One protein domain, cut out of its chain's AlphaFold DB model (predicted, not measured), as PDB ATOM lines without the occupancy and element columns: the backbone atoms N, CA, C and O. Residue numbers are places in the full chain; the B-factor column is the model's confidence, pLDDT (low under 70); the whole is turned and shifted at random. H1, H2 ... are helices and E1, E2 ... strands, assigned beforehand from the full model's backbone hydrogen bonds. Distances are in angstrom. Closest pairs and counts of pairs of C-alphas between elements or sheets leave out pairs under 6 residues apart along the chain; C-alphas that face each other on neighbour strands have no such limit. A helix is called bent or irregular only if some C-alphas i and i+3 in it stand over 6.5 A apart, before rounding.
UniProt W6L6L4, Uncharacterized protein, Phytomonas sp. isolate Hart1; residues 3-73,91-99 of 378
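AT A GLANCE: This is residues 3 to 73 and 91 to 99 of the 378 residues of an uncharacterized protein of Phytomonas sp. isolate Hart1 (UniProt W6L6L4). A long, bent hairpin of two antiparallel strands, E1 and E2, makes the core; H1 packs on it, mainly on E1, and H2 packs at the end where E2 finishes. At the hairpin's other end the tip of its loop, residues 41 to 46, sticks out and makes much of the length, while the little strand E3 lies off near H2. The printed part has 80 residues, with two named helices and three named strands in the order H1, E1, E2, H2, E3; the class is mixed, helices and strands. The whole is only just compact, close to loose, with a radius of gyration of the C-alphas of 13.8 A and spans of 45 by 22 by 19 A.

HOW THE PARTS SIT: Look first at the hairpin of E1, residues 30 to 37, and E2, residues 50 to 58: the strands are antiparallel neighbours, with 164 degrees between their directions. Find N 34 and O 55, 2.8 A apart, and N 57 and O 32, also 2.8 A, both within hydrogen-bond range. E2 bends by 55 degrees at residue 53. Next find H1, residues 11 to 21, whose closest C-alpha pair with E1 is that of Pro 11 and Leu 35, 6.3 A apart. H1 is apart from E2. After E2 comes H2, residues 61 to 69; its closest C-alpha pair with E2 is that of Phe 58 and Ala 64, 5.8 A apart. H2 and E1 are only just apart, at 8.0 A. E3, residues 95 to 97, pairs with no named strand, but residues 91 to 92 pair antiparallel with its residues 95 to 96. Its closest C-alpha pair with H2 is that of Met 68 and Val 95, 7.4 A. In H1 and H2 every O i to N i+4 pair is within hydrogen-bond range.

IN THESE COORDINATES: Find C-alpha 30 at (46.692, 57.278, 26.758); from there E1 runs 20.1 A to C-alpha 37. E2 begins at C-alpha 50, (52.917, 38.634, 32.986), and runs 21.5 A to C-alpha 58. H1 begins at C-alpha 11, (56.170, 45.427, 28.588), and spans 15.4 A; H2 spans 12.2 A. E3 is 6.4 A long and ends at C-alpha 97, (39.515, 42.116, 21.245).

THE WHOLE: The two C-alphas farthest apart are those of Gly 43 and Asn 73, 47.4 A. Residues 74 to 90 are not printed, and C-alphas 73 and 91 are 17.0 A apart across this cut. The link from E1 to E2 is long, with 12 residues; that from H1 to E1 is short, and that from E2 to H2 is tight. The mean pLDDT of the printed part is 84.4; residues 70 to 73 and 91 to 99 are under 70.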
ATOM      1  N   THR A   3      42.396  42.032  29.769       94.44
ATOM      2  CA  THR A   3      42.674  40.643  30.182       94.44
ATOM      3  C   THR A   3      42.905  39.772  28.957       94.44
ATOM      4  O   THR A   3      42.555  40.198  27.867       94.44
ATOM      5  N   GLY A   4      43.471  38.572  29.108       93.12
ATOM      6  CA  GLY A   4      43.724  37.655  27.988       93.12
ATOM      7  C   GLY A   4      44.988  37.975  27.184       93.12
ATOM      8  O   GLY A   4      45.140  37.488  26.069       93.12
ATOM      9  N   ILE A   5      45.882  38.801  27.734       94.38
ATOM     10  CA  ILE A   5      47.187  39.093  27.133       94.38
ATOM     11  C   ILE A   5      48.066  37.838  27.298       94.38
ATOM     12  O   ILE A   5      48.038  37.240  28.381       94.38
ATOM     13  N   PRO A   6      48.826  37.393  26.280       94.38
ATOM     14  CA  PRO A   6      49.732  36.260  26.451       94.38
ATOM     15  C   PRO A   6      50.753  36.526  27.568       94.38
ATOM     16  O   PRO A   6      51.183  37.662  27.786       94.38
ATOM     17  N   ARG A   7      51.111  35.487  28.330       93.88
ATOM     18  CA  ARG A   7      51.931  35.637  29.550       93.88
ATOM     19  C   ARG A   7      53.407  35.888  29.248       93.88
ATOM     20  O   ARG A   7      54.153  36.296  30.136       93.88
ATOM     21  N   GLU A   8      53.803  35.616  28.015       92.75
ATOM     22  CA  GLU A   8      55.144  35.775  27.471       92.75
ATOM     23  C   GLU A   8      55.391  37.191  26.936       92.75
ATOM     24  O   GLU A   8      56.525  37.507  26.604       92.75
ATOM     25  N   VAL A   9      54.354  38.038  26.861       93.56
ATOM     26  CA  VAL A   9      54.477  39.409  26.349       93.56
ATOM     27  C   VAL A   9      55.280  40.260  27.326       93.56
ATOM     28  O   VAL A   9      54.901  40.416  28.493       93.56
ATOM     29  N   GLU A  10      56.357  40.849  26.818       92.94
ATOM     30  CA  GLU A  10      57.151  41.832  27.547       92.94
ATOM     31  C   GLU A  10      56.474  43.219  27.537       92.94
ATOM     32  O   GLU A  10      55.662  43.521  26.653       92.94
ATOM     33  N   PRO A  11      56.765  44.096  28.516       91.19
ATOM     34  CA  PRO A  11      56.170  45.427  28.588       91.19
ATOM     35  C   PRO A  11      56.336  46.223  27.291       91.19
ATOM     36  O   PRO A  11      55.384  46.850  26.834       91.19
ATOM     37  N   GLU A  12      57.511  46.168  26.667       92.62
ATOM     38  CA  GLU A  12      57.834  46.883  25.432       92.62
ATOM     39  C   GLU A  12      56.929  46.446  24.273       92.62
ATOM     40  O   GLU A  12      56.381  47.291  23.559       92.62
ATOM     41  N   GLU A  13      56.714  45.136  24.130       94.00
ATOM     42  CA  GLU A  13      55.811  44.558  23.131       94.00
ATOM     43  C   GLU A  13      54.361  44.965  23.394       94.00
ATOM     44  O   GLU A  13      53.632  45.330  22.469       94.00
ATOM     45  N   PHE A  14      53.947  44.978  24.663       95.38
ATOM     46  CA  PHE A  14      52.622  45.442  25.056       95.38
ATOM     47  C   PHE A  14      52.402  46.922  24.699       95.38
ATOM     48  O   PHE A  14      51.364  47.272  24.130       95.38
ATOM     49  N   TYR A  15      53.379  47.800  24.949       93.06
ATOM     50  CA  TYR A  15      53.284  49.208  24.545       93.06
ATOM     51  C   TYR A  15      53.279  49.379  23.022       93.06
ATOM     52  O   TYR A  15      52.529  50.210  22.503       93.06
ATOM     53  N   ALA A  16      54.087  48.604  22.292       93.12
ATOM     54  CA  ALA A  16      54.089  48.613  20.830       93.12
ATOM     55  C   ALA A  16      52.734  48.160  20.260       93.12
ATOM     56  O   ALA A  16      52.215  48.769  19.316       93.12
ATOM     57  N   TYR A  17      52.112  47.152  20.878       93.31
ATOM     58  CA  TYR A  17      50.768  46.704  20.529       93.31
ATOM     59  C   TYR A  17      49.731  47.812  20.740       93.31
ATOM     60  O   TYR A  17      48.967  48.124  19.827       93.31
ATOM     61  N   LEU A  18      49.732  48.472  21.904       94.50
ATOM     62  CA  LEU A  18      48.813  49.586  22.165       94.50
ATOM     63  C   LEU A  18      48.992  50.721  21.148       94.50
ATOM     64  O   LEU A  18      48.006  51.252  20.648       94.50
ATOM     65  N   ARG A  19      50.232  51.068  20.788       91.31
ATOM     66  CA  ARG A  19      50.510  52.124  19.799       91.31
ATOM     67  C   ARG A  19      50.002  51.805  18.397       91.31
ATOM     68  O   ARG A  19      49.595  52.720  17.694       91.31
ATOM     69  N   SER A  20      50.048  50.537  17.999       91.06
ATOM     70  CA  SER A  20      49.620  50.097  16.666       91.06
ATOM     71  C   SER A  20      48.110  49.879  16.552       91.06
ATOM     72  O   SER A  20      47.574  49.985  15.454       91.06
ATOM     73  N   HIS A  21      47.423  49.596  17.663       89.94
ATOM     74  CA  HIS A  21      46.008  49.207  17.646       89.94
ATOM     75  C   HIS A  21      45.060  50.254  18.240       89.94
ATOM     76  O   HIS A  21      43.855  50.193  17.993       89.94
ATOM     77  N   LEU A  22      45.557  51.218  19.020       92.19
ATOM     78  CA  LEU A  22      44.731  52.337  19.462       92.19
ATOM     79  C   LEU A  22      44.473  53.292  18.296       92.19
ATOM     80  O   LEU A  22      45.363  53.620  17.515       92.19
ATOM     81  N   THR A  23      43.238  53.778  18.205       89.94
ATOM     82  CA  THR A  23      42.859  54.773  17.199       89.94
ATOM     83  C   THR A  23      43.639  56.074  17.399       89.94
ATOM     84  O   THR A  23      44.038  56.410  18.519       89.94
ATOM     85  N   HIS A  24      43.791  56.866  16.332       86.12
ATOM     86  CA  HIS A  24      44.461  58.174  16.385       86.12
ATOM     87  C   HIS A  24      43.882  59.128  17.446       86.12
ATOM     88  O   HIS A  24      44.587  60.016  17.914       86.12
ATOM     89  N   HIS A  25      42.623  58.939  17.855       86.94
ATOM     90  CA  HIS A  25      41.991  59.716  18.924       86.94
ATOM     91  C   HIS A  25      42.264  59.160  20.329       86.94
ATOM     92  O   HIS A  25      42.353  59.931  21.283       86.94
ATOM     93  N   ALA A  26      42.404  57.840  20.475       91.25
ATOM     94  CA  ALA A  26      42.639  57.203  21.768       91.25
ATOM     95  C   ALA A  26      44.119  57.231  22.177       91.25
ATOM     96  O   ALA A  26      44.420  57.337  23.364       91.25
ATOM     97  N   LEU A  27      45.043  57.169  21.211       92.62
ATOM     98  CA  LEU A  27      46.476  57.096  21.488       92.62
ATOM     99  C   LEU A  27      47.039  58.344  22.204       92.62
ATOM    100  O   LEU A  27      47.729  58.166  23.204       92.62
ATOM    101  N   PRO A  28      46.738  59.594  21.792       95.06
ATOM    102  CA  PRO A  28      47.217  60.791  22.494       95.06
ATOM    103  C   PRO A  28      46.605  60.956  23.890       95.06
ATOM    104  O   PRO A  28      47.145  61.668  24.730       95.06
ATOM    105  N   ALA A  29      45.459  60.318  24.126       95.00
ATOM    106  CA  ALA A  29      44.762  60.333  25.401       95.00
ATOM    107  C   ALA A  29      45.214  59.207  26.345       95.00
ATOM    108  O   ALA A  29      44.731  59.148  27.473       95.00
ATOM    109  N   LEU A  30      46.112  58.315  25.913       95.38
ATOM    110  CA  LEU A  30      46.692  57.278  26.758       95.38
ATOM    111  C   LEU A  30      47.636  57.919  27.787       95.38
ATOM    112  O   LEU A  30      48.688  58.441  27.428       95.38
ATOM    113  N   VAL A  31      47.261  57.874  29.066       96.25
ATOM    114  CA  VAL A  31      48.036  58.469  30.170       96.25
ATOM    115  C   VAL A  31      49.044  57.470  30.711       96.25
ATOM    116  O   VAL A  31      50.209  57.801  30.918       96.25
ATOM    117  N   ASN A  32      48.586  56.245  30.953       95.50
ATOM    118  CA  ASN A  32      49.414  55.187  31.500       95.50
ATOM    119  C   ASN A  32      48.932  53.830  30.989       95.50
ATOM    120  O   ASN A  32      47.741  53.621  30.760       95.50
ATOM    121  N   ALA A  33      49.856  52.891  30.838       95.88
ATOM    122  CA  ALA A  33      49.518  51.493  30.649       95.88
ATOM    123  C   ALA A  33      50.472  50.655  31.492       95.88
ATOM    124  O   ALA A  33      51.682  50.838  31.427       95.88
ATOM    125  N   LEU A  34      49.925  49.760  32.302       96.31
ATOM    126  CA  LEU A  34      50.650  48.946  33.260       96.31
ATOM    127  C   LEU A  34      50.314  47.480  33.003       96.31
ATOM    128  O   LEU A  34      49.202  47.030  33.285       96.31
ATOM    129  N   LEU A  35      51.284  46.727  32.489       96.12
ATOM    130  CA  LEU A  35      51.181  45.275  32.401       96.12
ATOM    131  C   LEU A  35      51.334  44.686  33.808       96.12
ATOM    132  O   LEU A  35      52.356  44.890  34.465       96.12
ATOM    133  N   LEU A  36      50.319  43.972  34.292       95.94
ATOM    134  CA  LEU A  36      50.347  43.375  35.624       95.94
ATOM    135  C   LEU A  36      51.242  42.136  35.586       95.94
ATOM    136  O   LEU A  36      50.960  41.186  34.852       95.94
ATOM    137  N   ARG A  37      52.309  42.129  36.388       94.31
ATOM    138  CA  ARG A  37      53.274  41.022  36.476       94.31
ATOM    139  C   ARG A  37      53.212  40.375  37.858       94.31
ATOM    140  O   ARG A  37      53.001  41.054  38.860       94.31
ATOM    141  N   ILE A  38      53.392  39.061  37.901       91.94
ATOM    142  CA  ILE A  38      53.605  38.315  39.140       91.94
ATOM    143  C   ILE A  38      55.056  38.581  39.553       91.94
ATOM    144  O   ILE A  38      55.945  38.348  38.725       91.94
ATOM    145  N   PRO A  39      55.319  39.086  40.773       88.12
ATOM    146  CA  PRO A  39      56.684  39.303  41.236       88.12
ATOM    147  C   PRO A  39      57.463  37.989  41.158       88.12
ATOM    148  O   PRO A  39      56.930  36.921  41.464       88.12
ATOM    149  N   ALA A  40      58.708  38.060  40.690       87.31
ATOM    150  CA  ALA A  40      59.578  36.896  40.686       87.31
ATOM    151  C   ALA A  40      59.820  36.445  42.132       87.31
ATOM    152  O   ALA A  40      59.971  37.284  43.020       87.31
ATOM    153  N   GLU A  41      59.839  35.131  42.368       87.56
ATOM    154  CA  GLU A  41      60.278  34.606  43.662       87.56
ATOM    155  C   GLU A  41      61.699  35.103  43.948       87.56
ATOM    156  O   GLU A  41      62.570  35.052  43.070       87.56
ATOM    157  N   GLU A  42      61.914  35.607  45.166       82.31
ATOM    158  CA  GLU A  42      63.204  36.131  45.611       82.31
ATOM    159  C   GLU A  42      64.313  35.106  45.327       82.31
ATOM    160  O   GLU A  42      64.292  33.982  45.825       82.31
ATOM    161  N   GLY A  43      65.274  35.487  44.479       82.62
ATOM    162  CA  GLY A  43      66.428  34.655  44.123       82.62
ATOM    163  C   GLY A  43      66.478  34.159  42.675       82.62
ATOM    164  O   GLY A  43      67.493  33.587  42.281       82.62
ATOM    165  N   LYS A  44      65.451  34.401  41.850       76.50
ATOM    166  CA  LYS A  44      65.553  34.228  40.390       76.50
ATOM    167  C   LYS A  44      65.614  35.590  39.708       76.50
ATOM    168  O   LYS A  44      64.634  36.324  39.720       76.50
ATOM    169  N   GLU A  45      66.731  35.890  39.045       70.69
ATOM    170  CA  GLU A  45      66.944  37.100  38.221       70.69
ATOM    171  C   GLU A  45      66.069  37.158  36.945       70.69
ATOM    172  O   GLU A  45      66.408  37.814  35.965       70.69
ATOM    173  N   GLY A  46      64.922  36.475  36.922       73.69
ATOM    174  CA  GLY A  46      63.958  36.573  35.832       73.69
ATOM    175  C   GLY A  46      62.966  37.693  36.111       73.69
ATOM    176  O   GLY A  46      62.326  37.686  37.161       73.69
ATOM    177  N   GLY A  47      62.797  38.632  35.178       76.50
ATOM    178  CA  GLY A  47      61.697  39.599  35.228       76.50
ATOM    179  C   GLY A  47      60.361  38.884  35.472       76.50
ATOM    180  O   GLY A  47      60.105  37.819  34.910       76.50
ATOM    181  N   GLY A  48      59.530  39.427  36.365       83.06
ATOM    182  CA  GLY A  48      58.268  38.797  36.765       83.06
ATOM    183  C   GLY A  48      57.402  38.391  35.563       83.06
ATOM    184  O   GLY A  48      57.312  39.117  34.574       83.06
ATOM    185  N   ARG A  49      56.742  37.230  35.615       89.75
ATOM    186  CA  ARG A  49      55.904  36.759  34.492       89.75
ATOM    187  C   ARG A  49      54.645  37.618  34.385       89.75
ATOM    188  O   ARG A  49      54.063  37.978  35.408       89.75
ATOM    189  N   SER A  50      54.192  37.931  33.171       93.50
ATOM    190  CA  SER A  50      52.917  38.634  32.986       93.50
ATOM    191  C   SER A  50      51.757  37.792  33.534       93.50
ATOM    192  O   SER A  50      51.701  36.573  33.364       93.50
ATOM    193  N   THR A  51      50.809  38.447  34.201       95.62
ATOM    194  CA  THR A  51      49.554  37.827  34.667       95.62
ATOM    195  C   THR A  51      48.571  37.580  33.519       95.62
ATOM    196  O   THR A  51      47.572  36.882  33.698       95.62
ATOM    197  N   GLY A  52      48.842  38.148  32.340       95.75
ATOM    198  CA  GLY A  52      47.913  38.214  31.217       95.75
ATOM    199  C   GLY A  52      46.834  39.289  31.369       95.75
ATOM    200  O   GLY A  52      45.823  39.265  30.661       95.75
ATOM    201  N   ALA A  53      47.033  40.233  32.289       96.38
ATOM    202  CA  ALA A  53      46.172  41.386  32.489       96.38
ATOM    203  C   ALA A  53      46.980  42.688  32.488       96.38
ATOM    204  O   ALA A  53      48.155  42.713  32.851       96.38
ATOM    205  N   ALA A  54      46.336  43.782  32.091       97.19
ATOM    206  CA  ALA A  54      46.917  45.116  32.130       97.19
ATOM    207  C   ALA A  54      45.887  46.168  32.552       97.19
ATOM    208  O   ALA A  54      44.685  46.062  32.275       97.19
ATOM    209  N   LEU A  55      46.369  47.216  33.208       97.00
ATOM    210  CA  LEU A  55      45.618  48.435  33.474       97.00
ATOM    211  C   LEU A  55      46.008  49.472  32.428       97.00
ATOM    212  O   LEU A  55      47.179  49.617  32.104       97.00
ATOM    213  N   VAL A  56      45.018  50.146  31.858       96.50
ATOM    214  CA  VAL A  56      45.223  51.163  30.828       96.50
ATOM    215  C   VAL A  56      44.346  52.338  31.201       96.50
ATOM    216  O   VAL A  56      43.126  52.182  31.292       96.50
ATOM    217  N   ASP A  57      44.988  53.476  31.428       96.75
ATOM    218  CA  ASP A  57      44.361  54.704  31.884       96.75
ATOM    219  C   ASP A  57      44.347  55.720  30.749       96.75
ATOM    220  O   ASP A  57      45.365  55.993  30.105       96.75
ATOM    221  N   PHE A  58      43.175  56.306  30.529       96.44
ATOM    222  CA  PHE A  58      42.962  57.347  29.536       96.44
ATOM    223  C   PHE A  58      42.622  58.666  30.227       96.44
ATOM    224  O   PHE A  58      41.970  58.686  31.268       96.44
ATOM    225  N   SER A  59      43.015  59.779  29.612       96.31
ATOM    226  CA  SER A  59      42.756  61.131  30.122       96.31
ATOM    227  C   SER A  59      41.282  61.526  30.045       96.31
ATOM    228  O   SER A  59      40.857  62.471  30.706       96.31
ATOM    229  N   SER A  60      40.481  60.814  29.247       95.69
ATOM    230  CA  SER A  60      39.047  61.050  29.121       95.69
ATOM    231  C   SER A  60      38.262  59.753  28.952       95.69
ATOM    232  O   SER A  60      38.732  58.778  28.359       95.69
ATOM    233  N   LYS A  61      37.012  59.773  29.424       94.25
ATOM    234  CA  LYS A  61      36.057  58.676  29.232       94.25
ATOM    235  C   LYS A  61      35.792  58.403  27.746       94.25
ATOM    236  O   LYS A  61      35.770  57.245  27.345       94.25
ATOM    237  N   ALA A  62      35.670  59.452  26.932       91.38
ATOM    238  CA  ALA A  62      35.442  59.324  25.493       91.38
ATOM    239  C   ALA A  62      36.597  58.600  24.779       91.38
ATOM    240  O   ALA A  62      36.355  57.771  23.909       91.38
ATOM    241  N   ALA A  63      37.851  58.852  25.173       92.12
ATOM    242  CA  ALA A  63      39.001  58.133  24.628       92.12
ATOM    243  C   ALA A  63      39.016  56.652  25.036       92.12
ATOM    244  O   ALA A  63      39.300  55.795  24.201       92.12
ATOM    245  N   ALA A  64      38.658  56.343  26.287       92.00
ATOM    246  CA  ALA A  64      38.510  54.960  26.735       92.00
ATOM    247  C   ALA A  64      37.398  54.230  25.959       92.00
ATOM    248  O   ALA A  64      37.585  53.099  25.517       92.00
ATOM    249  N   GLU A  65      36.256  54.884  25.735       90.88
ATOM    250  CA  GLU A  65      35.154  54.347  24.928       90.88
ATOM    251  C   GLU A  65      35.552  54.156  23.460       90.88
ATOM    252  O   GLU A  65      35.264  53.109  22.879       90.88
ATOM    253  N   ALA A  66      36.282  55.105  22.871       88.31
ATOM    254  CA  ALA A  66      36.821  54.988  21.519       88.31
ATOM    255  C   ALA A  66      37.842  53.844  21.394       88.31
ATOM    256  O   ALA A  66      37.857  53.148  20.383       88.31
ATOM    257  N   ALA A  67      38.663  53.602  22.419       88.88
ATOM    258  CA  ALA A  67      39.579  52.462  22.457       88.88
ATOM    259  C   ALA A  67      38.835  51.119  22.543       88.88
ATOM    260  O   ALA A  67      39.262  50.136  21.944       88.88
ATOM    261  N   MET A  68      37.707  51.073  23.262       86.50
ATOM    262  CA  MET A  68      36.872  49.869  23.378       86.50
ATOM    263  C   MET A  68      36.066  49.578  22.106       86.50
ATOM    264  O   MET A  68      35.876  48.419  21.747       86.50
ATOM    265  N   THR A  69      35.579  50.621  21.430       83.06
ATOM    266  CA  THR A  69      34.683  50.514  20.263       83.06
ATOM    267  C   THR A  69      35.411  50.554  18.923       83.06
ATOM    268  O   THR A  69      34.897  50.036  17.932       83.06
ATOM    269  N   GLY A  70      36.625  51.111  18.883       62.91
ATOM    270  CA  GLY A  70      37.411  51.345  17.669       62.91
ATOM    271  C   GLY A  70      37.760  50.090  16.866       62.91
ATOM    272  O   GLY A  70      38.175  50.207  15.717       62.91
ATOM    273  N   HIS A  71      37.535  48.895  17.417       53.78
ATOM    274  CA  HIS A  71      37.733  47.631  16.709       53.78
ATOM    275  C   HIS A  71      36.479  47.058  16.028       53.78
ATOM    276  O   HIS A  71      36.571  46.029  15.369       53.78
ATOM    277  N   VAL A  72      35.316  47.710  16.141       47.56
ATOM    278  CA  VAL A  72      34.060  47.203  15.550       47.56
ATOM    279  C   VAL A  72      33.878  47.627  14.083       47.56
ATOM    280  O   VAL A  72      33.057  47.050  13.377       47.56
ATOM    281  N   ASN A  73      34.689  48.558  13.564       35.75
ATOM    282  CA  ASN A  73      34.461  49.131  12.230       35.75
ATOM    283  C   ASN A  73      35.338  48.572  11.090       35.75
ATOM    284  O   ASN A  73      35.203  49.032   9.958       35.75
ATOM    285  N   TYR A  91      40.245  40.781  26.432       52.22
ATOM    286  CA  TYR A  91      38.975  41.436  26.756       52.22
ATOM    287  C   TYR A  91      39.210  42.805  27.388       52.22
ATOM    288  O   TYR A  91      39.972  42.905  28.353       52.22
ATOM    289  N   VAL A  92      38.518  43.840  26.896       50.84
ATOM    290  CA  VAL A  92      38.421  45.160  27.549       50.84
ATOM    291  C   VAL A  92      37.020  45.305  28.106       50.84
ATOM    292  O   VAL A  92      36.065  45.302  27.337       50.84
ATOM    293  N   ALA A  93      36.877  45.404  29.429       48.03
ATOM    294  CA  ALA A  93      35.566  45.585  30.067       48.03
ATOM    295  C   ALA A  93      34.479  44.582  29.586       48.03
ATOM    296  O   ALA A  93      33.306  44.925  29.493       48.03
ATOM    297  N   GLY A  94      34.871  43.343  29.255       39.12
ATOM    298  CA  GLY A  94      33.973  42.292  28.749       39.12
ATOM    299  C   GLY A  94      33.845  42.200  27.220       39.12
ATOM    300  O   GLY A  94      33.279  41.230  26.725       39.12
ATOM    301  N   VAL A  95      34.411  43.138  26.455       44.41
ATOM    302  CA  VAL A  95      34.419  43.117  24.980       44.41
ATOM    303  C   VAL A  95      35.657  42.387  24.466       44.41
ATOM    304  O   VAL A  95      36.777  42.759  24.814       44.41
ATOM    305  N   LYS A  96      35.467  41.358  23.629       48.12
ATOM    306  CA  LYS A  96      36.550  40.556  23.038       48.12
ATOM    307  C   LYS A  96      37.277  41.338  21.937       48.12
ATOM    308  O   LYS A  96      36.781  41.457  20.823       48.12
ATOM    309  N   LEU A  97      38.486  41.793  22.226       52.09
ATOM    310  CA  LEU A  97      39.515  42.116  21.245       52.09
ATOM    311  C   LEU A  97      40.193  40.827  20.764       52.09
ATOM    312  O   LEU A  97      40.543  39.934  21.542       52.09
ATOM    313  N   ARG A  98      40.413  40.712  19.456       49.28
ATOM    314  CA  ARG A  98      41.309  39.682  18.927       49.28
ATOM    315  C   ARG A  98      42.737  40.186  19.075       49.28
ATOM    316  O   ARG A  98      43.128  41.108  18.379       49.28
ATOM    317  N   TRP A  99      43.499  39.565  19.969       48.22
ATOM    318  CA  TRP A  99      44.948  39.710  19.962       48.22
ATOM    319  C   TRP A  99      45.485  38.886  18.798       48.22
ATOM    320  O   TRP A  99      45.396  37.657  18.816       48.22
TER     321      TRP A  99